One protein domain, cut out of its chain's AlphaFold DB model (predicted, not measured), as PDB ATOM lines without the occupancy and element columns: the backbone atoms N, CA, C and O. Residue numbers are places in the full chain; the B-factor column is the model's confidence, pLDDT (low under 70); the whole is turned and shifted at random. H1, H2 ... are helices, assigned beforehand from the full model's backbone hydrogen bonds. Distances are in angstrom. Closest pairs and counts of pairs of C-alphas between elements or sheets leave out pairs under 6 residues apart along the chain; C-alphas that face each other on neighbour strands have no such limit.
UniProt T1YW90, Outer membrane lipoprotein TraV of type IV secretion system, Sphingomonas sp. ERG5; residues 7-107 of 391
ATOM      1  N   GLN A   7     173.551 113.466 206.444       96.44
ATOM      2  CA  GLN A   7     173.175 114.217 205.243       96.44
ATOM      3  C   GLN A   7     174.382 114.897 204.582       96.44
ATOM      4  O   GLN A   7     174.544 114.818 203.360       96.44
ATOM      5  N   GLN A   8     175.249 115.537 205.376       96.50
ATOM      6  CA  GLN A   8     176.476 116.165 204.875       96.50
ATOM      7  C   GLN A   8     177.432 115.118 204.300       96.50
ATOM      8  O   GLN A   8     178.009 115.327 203.233       96.50
ATOM      9  N   PHE A   9     177.566 113.973 204.968       96.75
ATOM     10  CA  PHE A   9     178.403 112.873 204.519       96.75
ATOM     11  C   PHE A   9     177.901 112.275 203.199       96.75
ATOM     12  O   PHE A   9     178.676 112.140 202.252       96.75
ATOM     13  N   ALA A  10     176.598 112.017 203.072       96.12
ATOM     14  CA  ALA A  10     176.001 111.553 201.821       96.12
ATOM     15  C   ALA A  10     176.166 112.582 200.684       96.12
ATOM     16  O   ALA A  10     176.443 112.223 199.535       96.12
ATOM     17  N   GLY A  11     176.038 113.877 200.994       97.44
ATOM     18  CA  GLY A  11     176.334 114.965 200.059       97.44
ATOM     19  C   GLY A  11     177.789 114.944 199.587       97.44
ATOM     20  O   GLY A  11     178.053 114.988 198.383       97.44
ATOM     21  N   PHE A  12     178.723 114.782 200.523       97.69
ATOM     22  CA  PHE A  12     180.151 114.676 200.248       97.69
ATOM     23  C   PHE A  12     180.489 113.461 199.373       97.69
ATOM     24  O   PHE A  12     181.200 113.601 198.376       97.69
ATOM     25  N   GLN A  13     179.927 112.284 199.665       97.00
ATOM     26  CA  GLN A  13     180.105 111.084 198.842       97.00
ATOM     27  C   GLN A  13     179.642 111.303 197.397       97.00
ATOM     28  O   GLN A  13     180.354 110.956 196.450       97.00
ATOM     29  N   ARG A  14     178.469 111.924 197.206       97.81
ATOM     30  CA  ARG A  14     177.961 112.260 195.868       97.81
ATOM     31  C   ARG A  14     178.885 113.240 195.149       97.81
ATOM     32  O   ARG A  14     179.168 113.036 193.970       97.81
ATOM     33  N   ALA A  15     179.376 114.269 195.837       97.62
ATOM     34  CA  ALA A  15     180.309 115.236 195.263       97.62
ATOM     35  C   ALA A  15     181.631 114.571 194.838       97.62
ATOM     36  O   ALA A  15     182.090 114.778 193.714       97.62
ATOM     37  N   ALA A  16     182.198 113.710 195.690       97.44
ATOM     38  CA  ALA A  16     183.406 112.940 195.399       97.44
ATOM     39  C   ALA A  16     183.223 112.022 194.180       97.44
ATOM     40  O   ALA A  16     184.058 112.016 193.269       97.44
ATOM     41  N   ARG A  17     182.095 111.300 194.114       96.56
ATOM     42  CA  ARG A  17     181.763 110.415 192.991       96.56
ATOM     43  C   ARG A  17     181.592 111.195 191.687       96.56
ATOM     44  O   ARG A  17     182.134 110.782 190.667       96.56
ATOM     45  N   ARG A  18     180.889 112.334 191.708       97.19
ATOM     46  CA  ARG A  18     180.710 113.191 190.519       97.19
ATOM     47  C   ARG A  18     182.043 113.750 190.031       97.19
ATOM     48  O   ARG A  18     182.352 113.631 188.850       97.19
ATOM     49  N   ARG A  19     182.859 114.308 190.933       96.31
ATOM     50  CA  ARG A  19     184.143 114.925 190.570       96.31
ATOM     51  C   ARG A  19     185.137 113.917 189.992       96.31
ATOM     52  O   ARG A  19     185.818 114.235 189.026       96.31
ATOM     53  N   SER A  20     185.186 112.710 190.551       95.75
ATOM     54  CA  SER A  20     186.078 111.636 190.095       95.75
ATOM     55  C   SER A  20     185.503 110.779 188.958       95.75
ATOM     56  O   SER A  20     186.165 109.849 188.499       95.75
ATOM     57  N   ARG A  21     184.271 111.045 188.497       95.38
ATOM     58  CA  ARG A  21     183.540 110.184 187.544       95.38
ATOM     59  C   ARG A  21     183.435 108.724 188.021       95.38
ATOM     60  O   ARG A  21     183.580 107.792 187.243       95.38
ATOM     61  N   GLY A  22     183.221 108.525 189.321       95.25
ATOM     62  CA  GLY A  22     183.077 107.201 189.937       95.25
ATOM     63  C   GLY A  22     184.382 106.484 190.282       95.25
ATOM     64  O   GLY A  22     184.331 105.405 190.860       95.25
ATOM     65  N   GLN A  23     185.538 107.078 189.992       96.12
ATOM     66  CA  GLN A  23     186.844 106.468 190.260       96.12
ATOM     67  C   GLN A  23     187.207 106.423 191.752       96.12
ATOM     68  O   GLN A  23     187.990 105.568 192.171       96.12
ATOM     69  N   VAL A  24     186.625 107.318 192.557       97.31
ATOM     70  CA  VAL A  24     186.836 107.398 194.006       97.31
ATOM     71  C   VAL A  24     185.537 107.113 194.745       97.31
ATOM     72  O   VAL A  24     184.517 107.763 194.510       97.31
ATOM     73  N   THR A  25     185.607 106.182 195.692       96.81
ATOM     74  CA  THR A  25     184.534 105.872 196.640       96.81
ATOM     75  C   THR A  25     185.020 106.178 198.052       96.81
ATOM     76  O   THR A  25     186.125 105.798 198.426       96.81
ATOM     77  N   ILE A  26     184.214 106.872 198.853       96.75
ATOM     78  CA  ILE A  26     184.570 107.178 200.244       96.75
ATOM     79  C   ILE A  26     184.081 106.028 201.137       96.75
ATOM     80  O   ILE A  26     182.901 105.682 201.049       96.75
ATOM     81  N   PRO A  27     184.940 105.424 201.981       94.94
ATOM     82  CA  PRO A  27     184.522 104.399 202.930       94.94
ATOM     83  C   PRO A  27     183.410 104.903 203.848       94.94
ATOM     84  O   PRO A  27     183.431 106.058 204.264       94.94
ATOM     85  N   ASP A  28     182.482 104.018 204.200       91.69
ATOM     86  CA  ASP A  28     181.411 104.319 205.147       91.69
ATOM     87  C   ASP A  28     181.956 104.331 206.585       91.69
ATOM     88  O   ASP A  28     182.046 103.299 207.256       91.69
ATOM     89  N   VAL A  29     182.460 105.496 206.996       92.50
ATOM     90  CA  VAL A  29     183.073 105.760 208.300       92.50
ATOM     91  C   VAL A  29     182.756 107.182 208.746       92.50
ATOM     92  O   VAL A  29     182.613 108.085 207.920       92.50
ATOM     93  N   ARG A  30     182.729 107.410 210.065       91.81
ATOM     94  CA  ARG A  30     182.639 108.768 210.610       91.81
ATOM     95  C   ARG A  30     183.827 109.606 210.139       91.81
ATOM     96  O   ARG A  30     184.984 109.213 210.301       91.81
ATOM     97  N   LEU A  31     183.505 110.761 209.569       95.25
ATOM     98  CA  LEU A  31     184.448 111.710 208.997       95.25
ATOM     99  C   LEU A  31     184.315 113.052 209.707       95.25
ATOM    100  O   LEU A  31     183.212 113.576 209.877       95.25
ATOM    101  N   SER A  32     185.448 113.598 210.137       96.06
ATOM    102  CA  SER A  32     185.509 114.973 210.628       96.06
ATOM    103  C   SER A  32     185.494 115.970 209.468       96.06
ATOM    104  O   SER A  32     185.889 115.647 208.344       96.06
ATOM    105  N   LEU A  33     185.083 117.211 209.741       96.38
ATOM    106  CA  LEU A  33     185.087 118.288 208.749       96.38
ATOM    107  C   LEU A  33     186.489 118.517 208.165       96.38
ATOM    108  O   LEU A  33     186.636 118.710 206.958       96.38
ATOM    109  N   ALA A  34     187.524 118.437 209.006       96.56
ATOM    110  CA  ALA A  34     188.916 118.576 208.588       96.56
ATOM    111  C   ALA A  34     189.342 117.454 207.628       96.56
ATOM    112  O   ALA A  34     189.935 117.724 206.585       96.56
ATOM    113  N   GLU A  35     188.995 116.200 207.931       96.69
ATOM    114  CA  GLU A  35     189.299 115.069 207.050       96.69
ATOM    115  C   GLU A  35     188.536 115.153 205.726       96.69
ATOM    116  O   GLU A  35     189.131 114.941 204.672       96.69
ATOM    117  N   ALA A  36     187.248 115.508 205.755       97.19
ATOM    118  CA  ALA A  36     186.457 115.700 204.542       97.19
ATOM    119  C   ALA A  36     187.031 116.824 203.665       97.19
ATOM    120  O   ALA A  36     187.169 116.651 202.455       97.19
ATOM    121  N   THR A  37     187.455 117.934 204.274       97.56
ATOM    122  CA  THR A  37     188.117 119.042 203.567       97.56
ATOM    123  C   THR A  37     189.433 118.579 202.944       97.56
ATOM    124  O   THR A  37     189.671 118.810 201.761       97.56
ATOM    125  N   ALA A  38     190.256 117.851 203.701       97.62
ATOM    126  CA  ALA A  38     191.531 117.331 203.222       97.62
ATOM    127  C   ALA A  38     191.383 116.252 202.134       97.62
ATOM    128  O   ALA A  38     192.290 116.079 201.320       97.62
ATOM    129  N   LEU A  39     190.296 115.480 202.134       98.00
ATOM    130  CA  LEU A  39     189.961 114.568 201.040       98.00
ATOM    131  C   LEU A  39     189.492 115.348 199.813       98.00
ATOM    132  O   LEU A  39     189.905 115.042 198.698       98.00
ATOM    133  N   TRP A  40     188.642 116.359 200.009       98.00
ATOM    134  CA  TRP A  40     188.101 117.165 198.920       98.00
ATOM    135  C   TRP A  40     189.189 117.905 198.146       98.00
ATOM    136  O   TRP A  40     189.154 117.925 196.917       98.00
ATOM    137  N   THR A  41     190.172 118.477 198.843       97.75
ATOM    138  CA  THR A  41     191.306 119.159 198.209       97.75
ATOM    139  C   THR A  41     192.111 118.208 197.327       97.75
ATOM    140  O   THR A  41     192.366 118.528 196.167       97.75
ATOM    141  N   ASP A  42     192.423 117.008 197.822       97.75
ATOM    142  CA  ASP A  42     193.147 116.007 197.036       97.75
ATOM    143  C   ASP A  42     192.308 115.475 195.861       97.75
ATOM    144  O   ASP A  42     192.845 115.287 194.774       97.75
ATOM    145  N   ILE A  43     190.991 115.290 196.026       97.62
ATOM    146  CA  ILE A  43     190.086 114.917 194.923       97.62
ATOM    147  C   ILE A  43     190.068 116.014 193.852       97.62
ATOM    148  O   ILE A  43     190.124 115.721 192.657       97.62
ATOM    149  N   ARG A  44     189.992 117.289 194.247       96.94
ATOM    150  CA  ARG A  44     189.982 118.406 193.294       96.94
ATOM    151  C   ARG A  44     191.284 118.511 192.513       96.94
ATOM    152  O   ARG A  44     191.197 118.772 191.316       96.94
ATOM    153  N   ALA A  45     192.420 118.297 193.173       95.69
ATOM    154  CA  ALA A  45     193.740 118.316 192.554       95.69
ATOM    155  C   ALA A  45     193.975 117.089 191.654       95.69
ATOM    156  O   ALA A  45     194.443 117.234 190.533       95.69
ATOM    157  N   ALA A  46     193.579 115.891 192.092       96.19
ATOM    158  CA  ALA A  46     193.755 114.656 191.323       96.19
ATOM    159  C   ALA A  46     192.919 114.613 190.034       96.19
ATOM    160  O   ALA A  46     193.355 114.052 189.034       96.19
ATOM    161  N   PHE A  47     191.715 115.190 190.062       95.31
ATOM    162  CA  PHE A  47     190.795 115.256 188.918       95.31
ATOM    163  C   PHE A  47     190.634 116.695 188.406       95.31
ATOM    164  O   PHE A  47     189.572 117.086 187.916       95.31
ATOM    165  N   GLY A  48     191.671 117.506 188.620       89.38
ATOM    166  CA  GLY A  48     191.808 118.875 188.142       89.38
ATOM    167  C   GLY A  48     192.133 118.958 186.651       89.38
ATOM    168  O   GLY A  48     192.329 117.928 186.007       89.38
ATOM    169  N   PRO A  49     192.181 120.176 186.089       87.50
ATOM    170  CA  PRO A  49     192.861 120.382 184.814       87.50
ATOM    171  C   PRO A  49     194.315 119.897 184.923       87.50
ATOM    172  O   PRO A  49     194.930 120.023 185.981       87.50
ATOM    173  N   ALA A  50     194.847 119.321 183.845       83.81
ATOM    174  CA  ALA A  50     196.221 118.839 183.822       83.81
ATOM    175  C   ALA A  50     197.194 120.023 183.919       83.81
ATOM    176  O   ALA A  50     197.177 120.922 183.079       83.81
ATOM    177  N   THR A  51     198.026 120.020 184.957       85.31
ATOM    178  CA  THR A  51     199.087 121.008 185.178       85.31
ATOM    179  C   THR A  51     200.448 120.320 185.170       85.31
ATOM    180  O   THR A  51     200.668 119.341 185.888       85.31
ATOM    181  N   GLY A  52     201.375 120.834 184.361       87.62
ATOM    182  CA  GLY A  52     202.752 120.339 184.286       87.62
ATOM    183  C   GLY A  52     202.938 119.105 183.397       87.62
ATOM    184  O   GLY A  52     202.195 118.883 182.447       87.62
ATOM    185  N   ARG A  53     203.985 118.323 183.691       94.25
ATOM    186  CA  ARG A  53     204.390 117.146 182.907       94.25
ATOM    187  C   ARG A  53     203.434 115.974 183.125       94.25
ATOM    188  O   ARG A  53     203.163 115.618 184.275       94.25
ATOM    189  N   ASP A  54     203.035 115.313 182.046       95.44
ATOM    190  CA  ASP A  54     202.322 114.038 182.109       95.44
ATOM    191  C   ASP A  54     203.230 112.871 182.518       95.44
ATOM    192  O   ASP A  54     204.440 112.860 182.274       95.44
ATOM    193  N   LEU A  55     202.638 111.877 183.178       96.06
ATOM    194  CA  LEU A  55     203.315 110.620 183.486       96.06
ATOM    195  C   LEU A  55     203.514 109.784 182.228       96.06
ATOM    196  O   LEU A  55     202.619 109.674 181.388       96.06
ATOM    197  N   ALA A  56     204.650 109.095 182.163       96.69
ATOM    198  CA  ALA A  56     204.851 108.052 181.172       96.69
ATOM    199  C   ALA A  56     203.846 106.899 181.400       96.69
ATOM    200  O   ALA A  56     203.473 106.616 182.549       96.69
ATOM    201  N   PRO A  57     203.446 106.154 180.351       96.62
ATOM    202  CA  PRO A  57     202.481 105.056 180.475       96.62
ATOM    203  C   PRO A  57     202.860 104.011 181.538       96.62
ATOM    204  O   PRO A  57     202.001 103.500 182.262       96.62
ATOM    205  N   GLN A  58     204.158 103.729 181.684       96.81
ATOM    206  CA  GLN A  58     204.672 102.817 182.706       96.81
ATOM    207  C   GLN A  58     204.451 103.360 184.127       96.81
ATOM    208  O   GLN A  58     203.961 102.633 184.997       96.81
ATOM    209  N   GLU A  59     204.755 104.639 184.366       96.88
ATOM    210  CA  GLU A  59     204.551 105.310 185.657       96.88
ATOM    211  C   GLU A  59     203.062 105.325 186.036       96.88
ATOM    212  O   GLU A  59     202.698 104.970 187.161       96.88
ATOM    213  N   LEU A  60     202.189 105.631 185.070       96.94
ATOM    214  CA  LEU A  60     200.737 105.597 185.240       96.94
ATOM    215  C   LEU A  60     200.236 104.187 185.597       96.94
ATOM    216  O   LEU A  60     199.411 104.017 186.502       96.94
ATOM    217  N   GLY A  61     200.777 103.152 184.946       97.50
ATOM    218  CA  GLY A  61     200.484 101.755 185.262       97.50
ATOM    219  C   GLY A  61     200.894 101.363 186.688       97.50
ATOM    220  O   GLY A  61     200.149 100.663 187.386       97.50
ATOM    221  N   HIS A  62     202.049 101.839 187.163       97.81
ATOM    222  CA  HIS A  62     202.476 101.636 188.550       97.81
ATOM    223  C   HIS A  62     201.576 102.371 189.543       97.81
ATOM    224  O   HIS A  62     201.170 101.764 190.542       97.81
ATOM    225  N   LEU A  63     201.231 103.629 189.261       97.88
ATOM    226  CA  LEU A  63     200.323 104.423 190.085       97.88
ATOM    227  C   LEU A  63     198.971 103.721 190.234       97.88
ATOM    228  O   LEU A  63     198.534 103.502 191.361       97.88
ATOM    229  N   ARG A  64     198.358 103.279 189.128       97.62
ATOM    230  CA  ARG A  64     197.068 102.568 189.119       97.62
ATOM    231  C   ARG A  64     197.079 101.359 190.055       97.62
ATOM    232  O   ARG A  64     196.242 101.253 190.951       97.62
ATOM    233  N   ARG A  65     198.066 100.468 189.901       97.69
ATOM    234  CA  ARG A  65     198.176  99.245 190.720       97.69
ATOM    235  C   ARG A  65     198.439  99.548 192.194       97.69
ATOM    236  O   ARG A  65     197.857  98.911 193.073       97.69
ATOM    237  N   ARG A  66     199.346 100.485 192.481       98.19
ATOM    238  CA  ARG A  66     199.740 100.800 193.861       98.19
ATOM    239  C   ARG A  66     198.653 101.583 194.592       98.19
ATOM    240  O   ARG A  66     198.406 101.285 195.755       98.19
ATOM    241  N   ALA A  67     197.994 102.535 193.936       97.94
ATOM    242  CA  ALA A  67     196.934 103.342 194.535       97.94
ATOM    243  C   ALA A  67     195.691 102.499 194.843       97.94
ATOM    244  O   ALA A  67     195.130 102.622 195.933       97.94
ATOM    245  N   TRP A  68     195.326 101.570 193.952       97.62
ATOM    246  CA  TRP A  68     194.256 100.601 194.205       97.62
ATOM    247  C   TRP A  68     194.521  99.786 195.475       97.62
ATOM    248  O   TRP A  68     193.694  99.749 196.385       97.62
ATOM    249  N   ARG A  69     195.723  99.203 195.592       97.56
ATOM    250  CA  ARG A  69     196.121  98.447 196.790       97.56
ATOM    251  C   ARG A  69     196.181  99.321 198.041       97.56
ATOM    252  O   ARG A  69     195.622  98.949 199.068       97.56
ATOM    253  N   ARG A  70     196.817 100.493 197.956       97.56
ATOM    254  CA  ARG A  70     196.981 101.428 199.081       97.56
ATOM    255  C   ARG A  70     195.640 101.914 199.624       97.56
ATOM    256  O   ARG A  70     195.489 102.028 200.834       97.56
ATOM    257  N   SER A  71     194.675 102.153 198.743       97.44
ATOM    258  CA  SER A  71     193.330 102.584 199.111       97.44
ATOM    259  C   SER A  71     192.403 101.437 199.501       97.44
ATOM    260  O   SER A  71     191.245 101.709 199.763       97.44
ATOM    261  N   SER A  72     192.848 100.173 199.540       96.00
ATOM    262  CA  SER A  72     191.965  99.008 199.744       96.00
ATOM    263  C   SER A  72     190.799  98.925 198.738       96.00
ATOM    264  O   SER A  72     189.706  98.499 199.100       96.00
ATOM    265  N   GLY A  73     191.021  99.349 197.489       96.00
ATOM    266  CA  GLY A  73     190.011  99.330 196.422       96.00
ATOM    267  C   GLY A  73     189.087 100.551 196.364       96.00
ATOM    268  O   GLY A  73     188.181 100.595 195.539       96.00
ATOM    269  N   PHE A  74     189.306 101.567 197.203       96.81
ATOM    270  CA  PHE A  74     188.476 102.780 197.221       96.81
ATOM    271  C   PHE A  74     188.891 103.841 196.185       96.81
ATOM    272  O   PHE A  74     188.139 104.786 195.940       96.81
ATOM    273  N   ALA A  75     190.062 103.694 195.558       97.06
ATOM    274  CA  ALA A  75     190.534 104.553 194.475       97.06
ATOM    275  C   ALA A  75     191.004 103.717 193.276       97.06
ATOM    276  O   ALA A  75     192.055 103.074 193.326       97.06
ATOM    277  N   SER A  76     190.237 103.765 192.187       96.12
ATOM    278  CA  SER A  76     190.613 103.245 190.867       96.12
ATOM    279  C   SER A  76     191.045 104.396 189.964       96.12
ATOM    280  O   SER A  76     190.573 105.513 190.128       96.12
ATOM    281  N   LEU A  77     191.961 104.151 189.031       95.50
ATOM    282  CA  LEU A  77     192.384 105.156 188.055       95.50
ATOM    283  C   LEU A  77     192.160 104.599 186.654       95.50
ATOM    284  O   LEU A  77     192.854 103.664 186.265       95.50
ATOM    285  N   SER A  78     191.218 105.156 185.903       93.00
ATOM    286  CA  SER A  78     190.915 104.780 184.515       93.00
ATOM    287  C   SER A  78     191.413 105.801 183.489       93.00
ATOM    288  O   SER A  78     191.313 105.550 182.293       93.00
ATOM    289  N   ALA A  79     191.979 106.927 183.937       88.62
ATOM    290  CA  ALA A  79     192.544 107.940 183.051       88.62
ATOM    291  C   ALA A  79     193.656 107.364 182.148       88.62
ATOM    292  O   ALA A  79     194.437 106.509 182.585       88.62
ATOM    293  N   LEU A  80     193.700 107.839 180.897       89.44
ATOM    294  CA  LEU A  80     194.705 107.473 179.888       89.44
ATOM    295  C   LEU A  80     195.996 108.290 180.030       89.44
ATOM    296  O   LEU A  80     197.076 107.770 179.768       89.44
ATOM    297  N   SER A  81     195.884 109.531 180.499       91.56
ATOM    298  CA  SER A  81     196.992 110.409 180.871       91.56
ATOM    299  C   SER A  81     196.671 111.110 182.189       91.56
ATOM    300  O   SER A  81     195.512 111.206 182.605       91.56
ATOM    301  N   MET A  82     197.713 111.538 182.891       94.75
ATOM    302  CA  MET A  82     197.599 112.233 184.166       94.75
ATOM    303  C   MET A  82     198.875 113.038 184.390       94.75
ATOM    304  O   MET A  82     199.967 112.519 184.147       94.75
ATOM    305  N   SER A  83     198.750 114.263 184.897       96.31
ATOM    306  CA  SER A  83     199.926 115.051 185.248       96.31
ATOM    307  C   SER A  83     200.587 114.538 186.528       96.31
ATOM    308  O   SER A  83     199.942 113.939 187.395       96.31
ATOM    309  N   LEU A  84     201.889 114.781 186.668       95.38
ATOM    310  CA  LEU A  84     202.667 114.380 187.842       95.38
ATOM    311  C   LEU A  84     202.111 114.989 189.141       95.38
ATOM    312  O   LEU A  84     202.022 114.308 190.164       95.38
ATOM    313  N   GLU A  85     201.661 116.245 189.093       95.38
ATOM    314  CA  GLU A  85     201.034 116.919 190.233       95.38
ATOM    315  C   GLU A  85     199.708 116.250 190.631       95.38
ATOM    316  O   GLU A  85     199.491 115.917 191.804       95.38
ATOM    317  N   ALA A  86     198.853 115.968 189.643       96.25
ATOM    318  CA  ALA A  86     197.596 115.270 189.861       96.25
ATOM    319  C   ALA A  86     197.844 113.860 190.432       96.25
ATOM    320  O   ALA A  86     197.151 113.430 191.359       96.25
ATOM    321  N   ALA A  87     198.870 113.151 189.951       96.56
ATOM    322  CA  ALA A  87     199.261 111.842 190.472       96.56
ATOM    323  C   ALA A  87     199.723 111.873 191.924       96.56
ATOM    324  O   ALA A  87     199.350 110.989 192.699       96.56
ATOM    325  N   HIS A  88     200.478 112.892 192.330       96.62
ATOM    326  CA  HIS A  88     200.847 113.070 193.731       96.62
ATOM    327  C   HIS A  88     199.617 113.310 194.613       96.62
ATOM    328  O   HIS A  88     199.517 112.737 195.703       96.62
ATOM    329  N   ALA A  89     198.654 114.114 194.152       97.12
ATOM    330  CA  ALA A  89     197.388 114.302 194.858       97.12
ATOM    331  C   ALA A  89     196.589 112.993 194.959       97.12
ATOM    332  O   ALA A  89     196.128 112.630 196.043       97.12
ATOM    333  N   PHE A  90     196.500 112.226 193.870       97.81
ATOM    334  CA  PHE A  90     195.824 110.930 193.857       97.81
ATOM    335  C   PHE A  90     196.504 109.901 194.767       97.81
ATOM    336  O   PHE A  90     195.834 109.130 195.454       97.81
ATOM    337  N   TRP A  91     197.834 109.916 194.848       98.19
ATOM    338  CA  TRP A  91     198.588 109.058 195.757       98.19
ATOM    339  C   TRP A  91     198.331 109.392 197.234       98.19
ATOM    340  O   TRP A  91     198.116 108.488 198.053       98.19
ATOM    341  N   ARG A  92     198.300 110.688 197.583       98.25
ATOM    342  CA  ARG A  92     197.929 111.159 198.930       98.25
ATOM    343  C   ARG A  92     196.496 110.760 199.278       98.25
ATOM    344  O   ARG A  92     196.271 110.187 200.349       98.25
ATOM    345  N   LEU A  93     195.564 110.956 198.345       98.38
ATOM    346  CA  LEU A  93     194.173 110.526 198.468       98.38
ATOM    347  C   LEU A  93     194.068 109.020 198.737       98.38
ATOM    348  O   LEU A  93     193.408 108.613 199.691       98.38
ATOM    349  N   ALA A  94     194.765 108.190 197.957       98.31
ATOM    350  CA  ALA A  94     194.770 106.740 198.142       98.31
ATOM    351  C   ALA A  94     195.271 106.332 199.537       98.31
ATOM    352  O   ALA A  94     194.721 105.417 200.146       98.31
ATOM    353  N   GLY A  95     196.277 107.033 200.072       98.19
ATOM    354  CA  GLY A  95     196.744 106.843 201.449       98.19
ATOM    355  C   GLY A  95     195.682 107.166 202.500       98.19
ATOM    356  O   GLY A  95     195.444 106.355 203.394       98.19
ATOM    357  N   LYS A  96     195.008 108.315 202.368       98.00
ATOM    358  CA  LYS A  96     193.924 108.725 203.277       98.00
ATOM    359  C   LYS A  96     192.760 107.731 203.248       98.00
ATOM    360  O   LYS A  96     192.272 107.331 204.301       98.00
ATOM    361  N   LEU A  97     192.361 107.276 202.059       97.88
ATOM    362  CA  LEU A  97     191.310 106.266 201.885       97.88
ATOM    363  C   LEU A  97     191.696 104.914 202.495       97.88
ATOM    364  O   LEU A  97     190.863 104.279 203.134       97.88
ATOM    365  N   GLY A  98     192.959 104.502 202.370       96.88
ATOM    366  CA  GLY A  98     193.474 103.304 203.036       96.88
ATOM    367  C   GLY A  98     193.385 103.392 204.561       96.88
ATOM    368  O   GLY A  98     192.916 102.456 205.209       96.88
ATOM    369  N   ALA A  99     193.759 104.539 205.137       96.00
ATOM    370  CA  ALA A  99     193.632 104.783 206.574       96.00
ATOM    371  C   ALA A  99     192.162 104.757 207.031       96.00
ATOM    372  O   ALA A  99     191.831 104.112 208.023       96.00
ATOM    373  N   LEU A 100     191.263 105.389 206.270       95.62
ATOM    374  CA  LEU A 100     189.815 105.358 206.507       95.62
ATOM    375  C   LEU A 100     189.255 103.927 206.464       95.62
ATOM    376  O   LEU A 100     188.512 103.520 207.355       95.62
ATOM    377  N   ALA A 101     189.653 103.139 205.464       94.19
ATOM    378  CA  ALA A 101     189.240 101.747 205.321       94.19
ATOM    379  C   ALA A 101     189.718 100.872 206.492       94.19
ATOM    380  O   ALA A 101     188.975 100.006 206.960       94.19
ATOM    381  N   ALA A 102     190.927 101.114 207.007       92.06
ATOM    382  CA  ALA A 102     191.443 100.418 208.182       92.06
ATOM    383  C   ALA A 102     190.603 100.706 209.439       92.06
ATOM    384  O   ALA A 102     190.293  99.782 210.192       92.06
ATOM    385  N   ARG A 103     190.137 101.950 209.623       90.12
ATOM    386  CA  ARG A 103     189.240 102.312 210.739       90.12
ATOM    387  C   ARG A 103     187.898 101.588 210.674       90.12
ATOM    388  O   ARG A 103     187.374 101.192 211.710       90.12
ATOM    389  N   ARG A 104     187.366 101.347 209.468       82.00
ATOM    390  CA  ARG A 104     186.150 100.537 209.285       82.00
ATOM    391  C   ARG A 104     186.350  99.111 209.801       82.00
ATOM    392  O   ARG A 104     185.515  98.616 210.554       82.00
ATOM    393  N   LYS A 105     187.471  98.477 209.435       68.25
ATOM    394  CA  LYS A 105     187.820  97.105 209.856       68.25
ATOM    395  C   LYS A 105     188.078  96.990 211.361       68.25
ATOM    396  O   LYS A 105     187.813  95.946 211.942       68.25
ATOM    397  N   ALA A 106     188.566  98.060 211.987       63.94
ATOM    398  CA  ALA A 106     188.774  98.125 213.430       63.94
ATOM    399  C   ALA A 106     187.467  98.285 214.233       63.94
ATOM    400  O   ALA A 106     187.483  98.131 215.452       63.94
ATOM    401  N   SER A 107     186.328  98.575 213.586       59.94
ATOM    402  CA  SER A 107     185.059  98.721 214.300       59.94
ATOM    403  C   SER A 107     184.511  97.348 214.744       59.94
ATOM    404  O   SER A 107     184.273  96.472 213.900       59.94
TER     405      SER A 107
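AT A GLANCE: This is residues 7 to 107 of the 391 residues of the protein "Outer membrane lipoprotein TraV of type IV secretion system" of Sphingomonas sp. ERG5 (UniProt T1YW90). The longest helix, H4, runs between H2 and H3, with H1 packed beside H2; the four make a curved wall, and the long links 20 to 32 and 71 to 83 run along its hollow side. The 101 printed residues, with helices H1 to H4 in chain order and no named strand, are all helix in class. The whole is compact, radius of gyration of the C-alphas 13.1 A, and elongated, 39 by 25 by 20 A.

HOW THE PARTS SIT: H4, residues 84 to 105, touches H2, residues 33 to 46, opposite ways at a steep tilt of 37 degrees, only just past shallow; closest are C-alphas Ala 46 and Ala 86, 4.2 A. H3, residues 57 to 70, touches H4 the same way at a shallow tilt of 19 degrees; closest are C-alphas Ala 67 and Ala 94, 5.4 A. H1, residues 7 to 19, touches H2 the same way at a shallow tilt of 9 degrees; closest are C-alphas Ala 16 and Ile 43, 7.0 A. H1 is apart from H3 and H4. Every O i to N i+4 pair is within hydrogen-bond range in H1, H3 and H4, and 9 of 10 in H2.

IN THESE COORDINATES: H4 measures 31.7 A. H1 begins at C-alpha 7 (173.175, 114.217, 205.243); H4 ends at C-alpha 105 (187.820, 97.105, 209.856).

THE WHOLE: The printed part has no cut. Residues 105 to 107 are under 70 in pLDDT.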